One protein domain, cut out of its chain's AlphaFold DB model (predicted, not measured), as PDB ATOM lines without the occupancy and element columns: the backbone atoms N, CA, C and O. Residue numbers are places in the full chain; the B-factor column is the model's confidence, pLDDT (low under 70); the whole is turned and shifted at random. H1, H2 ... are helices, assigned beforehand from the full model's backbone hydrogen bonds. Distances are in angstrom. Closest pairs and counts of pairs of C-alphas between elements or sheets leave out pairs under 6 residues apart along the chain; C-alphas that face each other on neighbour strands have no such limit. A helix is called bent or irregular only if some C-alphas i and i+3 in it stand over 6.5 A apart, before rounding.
ATOM      1  N   TYR A   3      99.016 129.663 142.150       87.88
ATOM      2  CA  TYR A   3      99.494 130.131 140.840       87.88
ATOM      3  C   TYR A   3      98.400 130.713 139.932       87.88
ATOM      4  O   TYR A   3      98.606 131.735 139.288       87.88
ATOM      5  N   ILE A   4      97.219 130.092 139.888       88.62
ATOM      6  CA  ILE A   4      96.093 130.579 139.072       88.62
ATOM      7  C   ILE A   4      95.608 131.938 139.589       88.62
ATOM      8  O   ILE A   4      95.348 132.847 138.806       88.62
ATOM      9  N   ARG A   5      95.516 132.093 140.916       88.69
ATOM     10  CA  ARG A   5      95.127 133.353 141.560       88.69
ATOM     11  C   ARG A   5      96.113 134.462 141.207       88.69
ATOM     12  O   ARG A   5      95.693 135.536 140.795       88.69
ATOM     13  N   ASP A   6      97.402 134.172 141.300       91.12
ATOM     14  CA  ASP A   6      98.431 135.198 141.156       91.12
ATOM     15  C   ASP A   6      98.722 135.539 139.685       91.12
ATOM     16  O   ASP A   6      99.019 136.683 139.365       91.12
ATOM     17  N   SER A   7      98.601 134.576 138.764       89.69
ATOM     18  CA  SER A   7      98.929 134.787 137.341       89.69
ATOM     19  C   SER A   7      97.746 135.220 136.470       89.69
ATOM     20  O   SER A   7      97.948 135.926 135.478       89.69
ATOM     21  N   PHE A   8      96.520 134.805 136.808       92.31
ATOM     22  CA  PHE A   8      95.326 135.171 136.044       92.31
ATOM     23  C   PHE A   8      94.519 136.287 136.706       92.31
ATOM     24  O   PHE A   8      94.079 137.201 136.016       92.31
ATOM     25  N   TRP A   9      94.321 136.227 138.024       89.56
ATOM     26  CA  TRP A   9      93.374 137.107 138.717       89.56
ATOM     27  C   TRP A   9      94.010 138.370 139.302       89.56
ATOM     28  O   TRP A   9      93.366 139.418 139.324       89.56
ATOM     29  N   ALA A  10      95.246 138.291 139.798       89.88
ATOM     30  CA  ALA A  10      95.866 139.398 140.517       89.88
ATOM     31  C   ALA A  10      95.984 140.663 139.646       89.88
ATOM     32  O   ALA A  10      96.522 140.633 138.540       89.88
ATOM     33  N   GLY A  11      95.462 141.780 140.163       86.44
ATOM     34  CA  GLY A  11      95.553 143.102 139.533       86.44
ATOM     35  C   GLY A  11      94.681 143.308 138.291       86.44
ATOM     36  O   GLY A  11      94.734 144.387 137.706       86.44
ATOM     37  N   ARG A  12      93.875 142.319 137.879       88.44
ATOM     38  CA  ARG A  12      92.996 142.450 136.709       88.44
ATOM     39  C   ARG A  12      91.593 142.889 137.111       88.44
ATOM     40  O   ARG A  12      91.012 142.366 138.058       88.44
ATOM     41  N   GLN A  13      91.032 143.806 136.332       91.56
ATOM     42  CA  GLN A  13      89.607 144.115 136.327       91.56
ATOM     43  C   GLN A  13      89.039 143.753 134.957       91.56
ATOM     44  O   GLN A  13      89.709 143.920 133.938       91.56
ATOM     45  N   PHE A  14      87.820 143.225 134.943       92.81
ATOM     46  CA  PHE A  14      87.106 142.895 133.716       92.81
ATOM     47  C   PHE A  14      85.873 143.784 133.625       92.81
ATOM     48  O   PHE A  14      85.098 143.877 134.573       92.81
ATOM     49  N   GLU A  15      85.685 144.405 132.472       92.69
ATOM     50  CA  GLU A  15      84.567 145.300 132.180       92.69
ATOM     51  C   GLU A  15      83.307 144.510 131.800       92.69
ATOM     52  O   GLU A  15      82.192 145.020 131.867       92.69
ATOM     53  N   SER A  16      83.467 143.243 131.394       96.50
ATOM     54  CA  SER A  16      82.351 142.374 131.022       96.50
ATOM     55  C   SER A  16      82.676 140.879 131.136       96.50
ATOM     56  O   SER A  16      83.832 140.454 131.050       96.50
ATOM     57  N   ILE A  17      81.630 140.053 131.262       95.88
ATOM     58  CA  ILE A  17      81.749 138.584 131.252       95.88
ATOM     59  C   ILE A  17      82.367 138.058 129.942       95.88
ATOM     60  O   ILE A  17      83.284 137.240 130.023       95.88
ATOM     61  N   PRO A  18      81.971 138.526 128.738       97.31
ATOM     62  CA  PRO A  18      82.608 138.075 127.501       97.31
ATOM     63  C   PRO A  18      84.102 138.412 127.429       97.31
ATOM     64  O   PRO A  18      84.883 137.618 126.908       97.31
ATOM     65  N   GLN A  19      84.522 139.568 127.960       95.50
ATOM     66  CA  GLN A  19      85.944 139.909 128.050       95.50
ATOM     67  C   GLN A  19      86.685 138.937 128.973       95.50
ATOM     68  O   GLN A  19      87.707 138.387 128.569       95.50
ATOM     69  N   MET A  20      86.149 138.676 130.168       95.50
ATOM     70  CA  MET A  20      86.721 137.702 131.101       95.50
ATOM     71  C   MET A  20      86.880 136.318 130.453       95.50
ATOM     72  O   MET A  20      87.923 135.687 130.605       95.50
ATOM     73  N   GLN A  21      85.870 135.848 129.715       95.62
ATOM     74  CA  GLN A  21      85.908 134.548 129.037       95.62
ATOM     75  C   GLN A  21      87.004 134.480 127.968       95.62
ATOM     76  O   GLN A  21      87.743 133.494 127.922       95.62
ATOM     77  N   ARG A  22      87.151 135.526 127.139       96.06
ATOM     78  CA  ARG A  22      88.228 135.598 126.135       96.06
ATOM     79  C   ARG A  22      89.607 135.580 126.785       96.06
ATOM     80  O   ARG A  22      90.459 134.793 126.380       96.06
ATOM     81  N   GLU A  23      89.810 136.394 127.820       95.44
ATOM     82  CA  GLU A  23      91.078 136.420 128.558       95.44
ATOM     83  C   GLU A  23      91.358 135.092 129.263       95.44
ATOM     84  O   GLU A  23      92.504 134.651 129.310       95.44
ATOM     85  N   GLY A  24      90.324 134.420 129.774       95.50
ATOM     86  CA  GLY A  24      90.444 133.095 130.375       95.50
ATOM     87  C   GLY A  24      90.896 132.044 129.369       95.50
ATOM     88  O   GLY A  24      91.803 131.266 129.668       95.50
ATOM     89  N   LEU A  25      90.326 132.048 128.160       96.00
ATOM     90  CA  LEU A  25      90.743 131.144 127.087       96.00
ATOM     91  C   LEU A  25      92.201 131.400 126.693       96.00
ATOM     92  O   LEU A  25      92.997 130.461 126.620       96.00
ATOM     93  N   ARG A  26      92.558 132.672 126.503       95.50
ATOM     94  CA  ARG A  26      93.922 133.094 126.187       95.50
ATOM     95  C   ARG A  26      94.908 132.651 127.266       95.50
ATOM     96  O   ARG A  26      95.894 131.994 126.967       95.50
ATOM     97  N   TRP A  27      94.637 132.946 128.535       95.44
ATOM     98  CA  TRP A  27      95.519 132.548 129.633       95.44
ATOM     99  C   TRP A  27      95.645 131.024 129.741       95.44
ATOM    100  O   TRP A  27      96.744 130.510 129.944       95.44
ATOM    101  N   SER A  28      94.546 130.292 129.550       94.81
ATOM    102  CA  SER A  28      94.546 128.826 129.605       94.81
ATOM    103  C   SER A  28      95.411 128.207 128.509       94.81
ATOM    104  O   SER A  28      96.068 127.202 128.755       94.81
ATOM    105  N   THR A  29      95.437 128.811 127.321       93.88
ATOM    106  CA  THR A  29      96.165 128.291 126.155       93.88
ATOM    107  C   THR A  29      97.606 128.796 126.093       93.88
ATOM    108  O   THR A  29      98.529 127.999 125.965       93.88
ATOM    109  N   GLU A  30      97.816 130.102 126.247       94.38
ATOM    110  CA  GLU A  30      99.108 130.761 126.023       94.38
ATOM    111  C   GLU A  30      99.984 130.845 127.279       94.38
ATOM    112  O   GLU A  30     101.202 130.937 127.166       94.38
ATOM    113  N   VAL A  31      99.397 130.836 128.482       93.50
ATOM    114  CA  VAL A  31     100.152 131.005 129.738       93.50
ATOM    115  C   VAL A  31     100.211 129.697 130.511       93.50
ATOM    116  O   VAL A  31     101.288 129.142 130.716       93.50
ATOM    117  N   TYR A  32      99.057 129.176 130.930       92.94
ATOM    118  CA  TYR A  32      98.993 127.944 131.711       92.94
ATOM    119  C   TYR A  32      99.256 126.704 130.856       92.94
ATOM    120  O   TYR A  32      99.969 125.806 131.293       92.94
ATOM    121  N   GLY A  33      98.759 126.676 129.616       92.00
ATOM    122  CA  GLY A  33      99.008 125.591 128.661       92.00
ATOM    123  C   GLY A  33     100.493 125.359 128.377       92.00
ATOM    124  O   GLY A  33     100.909 124.223 128.153       92.00
ATOM    125  N   LEU A  34     101.311 126.412 128.491       93.25
ATOM    126  CA  LEU A  34     102.767 126.375 128.323       93.25
ATOM    127  C   LEU A  34     103.536 126.308 129.655       93.25
ATOM    128  O   LEU A  34     104.769 126.248 129.661       93.25
ATOM    129  N   HIS A  35     102.841 126.307 130.794       91.62
ATOM    130  CA  HIS A  35     103.472 126.280 132.107       91.62
ATOM    131  C   HIS A  35     104.044 124.892 132.416       91.62
ATOM    132  O   HIS A  35     103.348 123.879 132.360       91.62
ATOM    133  N   LYS A  36     105.325 124.837 132.786       91.88
ATOM    134  CA  LYS A  36     105.996 123.583 133.146       91.88
ATOM    135  C   LYS A  36     105.599 123.145 134.550       91.88
ATOM    136  O   LYS A  36     105.889 123.836 135.526       91.88
ATOM    137  N   HIS A  37     104.991 121.967 134.671       88.06
ATOM    138  CA  HIS A  37     104.574 121.443 135.968       88.06
ATOM    139  C   HIS A  37     105.633 120.545 136.599       88.06
ATOM    140  O   HIS A  37     105.976 119.492 136.066       88.06
ATOM    141  N   ARG A  38     106.061 120.895 137.817       84.38
ATOM    142  CA  ARG A  38     106.976 120.064 138.617       84.38
ATOM    143  C   ARG A  38     106.423 118.658 138.896       84.38
ATOM    144  O   ARG A  38     107.198 117.722 138.982       84.38
ATOM    145  N   GLY A  39     105.101 118.510 139.013       84.88
ATOM    146  CA  GLY A  39     104.436 117.215 139.224       84.88
ATOM    147  C   GLY A  39     104.228 116.377 137.956       84.88
ATOM    148  O   GLY A  39     103.591 115.335 138.035       84.88
ATOM    149  N   ARG A  40     104.700 116.847 136.796       81.12
ATOM    150  CA  ARG A  40     104.640 116.140 135.506       81.12
ATOM    151  C   ARG A  40     105.999 116.177 134.802       81.12
ATOM    152  O   ARG A  40     106.059 116.416 133.604       81.12
ATOM    153  N   ASP A  41     107.085 116.066 135.566       87.69
ATOM    154  CA  ASP A  41     108.467 116.078 135.056       87.69
ATOM    155  C   ASP A  41     108.797 117.279 134.149       87.69
ATOM    156  O   ASP A  41     109.590 117.203 133.216       87.69
ATOM    157  N   GLY A  42     108.168 118.426 134.420       88.94
ATOM    158  CA  GLY A  42     108.345 119.645 133.634       88.94
ATOM    159  C   GLY A  42     107.579 119.672 132.310       88.94
ATOM    160  O   GLY A  42     107.708 120.657 131.581       88.94
ATOM    161  N   ALA A  43     106.761 118.659 132.009       92.31
ATOM    162  CA  ALA A  43     105.844 118.679 130.878       92.31
ATOM    163  C   ALA A  43     104.797 119.791 131.032       92.31
ATOM    164  O   ALA A  43     104.410 120.175 132.148       92.31
ATOM    165  N   THR A  44     104.336 120.309 129.895       94.31
ATOM    166  CA  THR A  44     103.295 121.336 129.845       94.31
ATOM    167  C   THR A  44     101.927 120.684 129.631       94.31
ATOM    168  O   THR A  44     101.847 119.597 129.049       94.31
ATOM    169  N   PRO A  45     100.822 121.300 130.085       93.06
ATOM    170  CA  PRO A  45      99.489 120.772 129.814       93.06
ATOM    171  C   PRO A  45      99.231 120.581 128.317       93.06
ATOM    172  O   PRO A  45      98.703 119.543 127.934       93.06
ATOM    173  N   SER A  46      99.672 121.518 127.471       94.06
ATOM    174  CA  SER A  46      99.524 121.399 126.016       94.06
ATOM    175  C   SER A  46     100.284 120.202 125.444       94.06
ATOM    176  O   SER A  46      99.716 119.461 124.651       94.06
ATOM    177  N   SER A  47     101.525 119.944 125.884       94.25
ATOM    178  CA  SER A  47     102.287 118.794 125.377       94.25
ATOM    179  C   SER A  47     101.661 117.459 125.784       94.25
ATOM    180  O   SER A  47     101.673 116.510 125.010       94.25
ATOM    181  N   VAL A  48     101.112 117.380 127.000       93.50
ATOM    182  CA  VAL A  48     100.418 116.176 127.485       93.50
ATOM    183  C   VAL A  48      99.103 115.966 126.738       93.50
ATOM    184  O   VAL A  48      98.799 114.842 126.341       93.50
ATOM    185  N   PHE A  49      98.349 117.043 126.504       93.19
ATOM    186  CA  PHE A  49      97.114 116.986 125.732       93.19
ATOM    187  C   PHE A  49      97.368 116.446 124.321       93.19
ATOM    188  O   PHE A  49      96.696 115.511 123.895       93.19
ATOM    189  N   ASP A  50      98.371 116.987 123.628       93.94
ATOM    190  CA  ASP A  50      98.699 116.591 122.258       93.94
ATOM    191  C   ASP A  50      99.239 115.164 122.158       93.94
ATOM    192  O   ASP A  50      98.918 114.466 121.201       93.94
ATOM    193  N   ALA A  51     100.038 114.725 123.133       93.62
ATOM    194  CA  ALA A  51     100.678 113.414 123.092       93.62
ATOM    195  C   ALA A  51      99.794 112.261 123.597       93.62
ATOM    196  O   ALA A  51     100.052 111.115 123.242       93.62
ATOM    197  N   VAL A  52      98.813 112.531 124.469       92.75
ATOM    198  CA  VAL A  52      98.082 111.475 125.195       92.75
ATOM    199  C   VAL A  52      96.570 111.670 125.166       92.75
ATOM    200  O   VAL A  52      95.833 110.729 124.881       92.75
ATOM    201  N   GLU A  53      96.079 112.863 125.504       93.44
ATOM    202  CA  GLU A  53      94.643 113.051 125.758       93.44
ATOM    203  C   GLU A  53      93.841 113.180 124.459       93.44
ATOM    204  O   GLU A  53      92.743 112.636 124.372       93.44
ATOM    205  N   ARG A  54      94.391 113.856 123.441       92.81
ATOM    206  CA  ARG A  54      93.707 114.173 122.178       92.81
ATOM    207  C   ARG A  54      93.074 112.946 121.520       92.81
ATOM    208  O   ARG A  54      91.909 113.012 121.135       92.81
ATOM    209  N   ASP A  55      93.804 111.840 121.448       92.94
ATOM    210  CA  ASP A  55      93.340 110.611 120.792       92.94
ATOM    211  C   ASP A  55      92.360 109.802 121.656       92.94
ATOM    212  O   ASP A  55      91.600 108.981 121.145       92.94
ATOM    213  N   ALA A  56      92.340 110.046 122.969       94.19
ATOM    214  CA  ALA A  56      91.409 109.417 123.901       94.19
ATOM    215  C   ALA A  56      90.066 110.166 124.008       94.19
ATOM    216  O   ALA A  56      89.115 109.648 124.602       94.19
ATOM    217  N   LEU A  57      89.968 111.388 123.472       93.31
ATOM    218  CA  LEU A  57      88.772 112.217 123.583       93.31
ATOM    219  C   LEU A  57      87.716 111.860 122.534       93.31
ATOM    220  O   LEU A  57      87.981 111.719 121.343       93.31
TER     221      LEU A  57
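AT A GLANCE: This is residues 3 to 57 of the 157 residues of an uncharacterized protein of Mycobacterium goodii (UniProt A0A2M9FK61). The long helix H2 and the helix H3 make an open L, its corner where Tyr 32 at the end of H2 comes near Pro 45 at the start of H3, and the short helix H1 runs back beside H2 in the opposite direction, near Trp 27. The link of residues 10 to 16 turns the backbone round from H1 into H2, and residues 33 to 44 loop away from the corner of the L and return to it; contacts between the helices are few. The printed part has 55 residues with three named helices in the order H1, H2, H3 and no named strand, and its class is all helix. It is loose, with a radius of gyration of the C-alphas of 13.4 A, and its C-alphas span 37 by 24 by 12 A along the three main axes, an outline that is only just flat.

IN THESE COORDINATES: The printed part begins with H1, residues 3 to 9, from Tyr 3 to Trp 9. It measures 9.5 A from first to last C-alpha, and its C-alpha 3 is at (99.494, 130.131, 140.840). Residues 10 to 16 follow with no named element. H2 holds residues 17 to 32, from Ile 17 to Tyr 32, and is the longest helix with 16 residues; its C-alpha 17 is at (81.749, 138.584, 131.252), and it measures 20.3 A. H2 is neither bent nor irregular, but only just: C-alphas 29 and 32 are 6.2 A apart. Residues 33 to 44 hold no named element, though residues 38 to 40 are a short helical run. H3 holds residues 45 to 56, from Pro 45 to Ala 56, and measures 15.1 A. Its C-alpha 56 is at (91.409, 109.417, 123.901), and Leu 57 is the last printed residue. H3 is irregular: C-alphas 51 and 54 are 7.1 A apart, against about 5 A in a regular helix, and its line is a rough one.

HOW THE PARTS SIT: H1 and H2 are close but not clearly touching, with 2 pairs of C-alphas within 8 A. Their closest C-alphas are those of Phe 8 and Trp 27, 6.9 A apart. They run opposite ways at a shallow tilt of 32 degrees, only just short of steep, and their centres are 11.9 A apart. H2 and H3 are also close but not clearly touching, again with 2 pairs of C-alphas within 8 A. Their closest C-alphas are those of Tyr 32 and Pro 45, 7.4 A apart. Their lines are about perpendicular, at 83 degrees, and their centres are 19.7 A apart. H1 and H3 are apart. In H1 every O i to N i+4 pair is within hydrogen-bond range, while in H2 this holds for 11 of 12 such pairs and in H3 for 5 of 8.

THE WHOLE: The two C-alphas farthest apart in the domain are those of Glu 15 and Asp 41, at 37.9 A. The first and last printed C-alphas, those of Tyr 3 and Leu 57, are 27.1 A apart. The printed part runs from residue 3 to residue 57 of a full chain of 157 residues and has no cut. The link from H1 to H2, with 7 residues, is short but not tight. The link from H2 to H3, with 12 residues, is long, and its C-alphas lie 4 to 17 A from the mean of the C-alphas. The mean pLDDT of the printed part is 92.3, and no printed residue is under 70. By element the model's mean pLDDT is 90 for H1, 95 for H2 and 93 for H3.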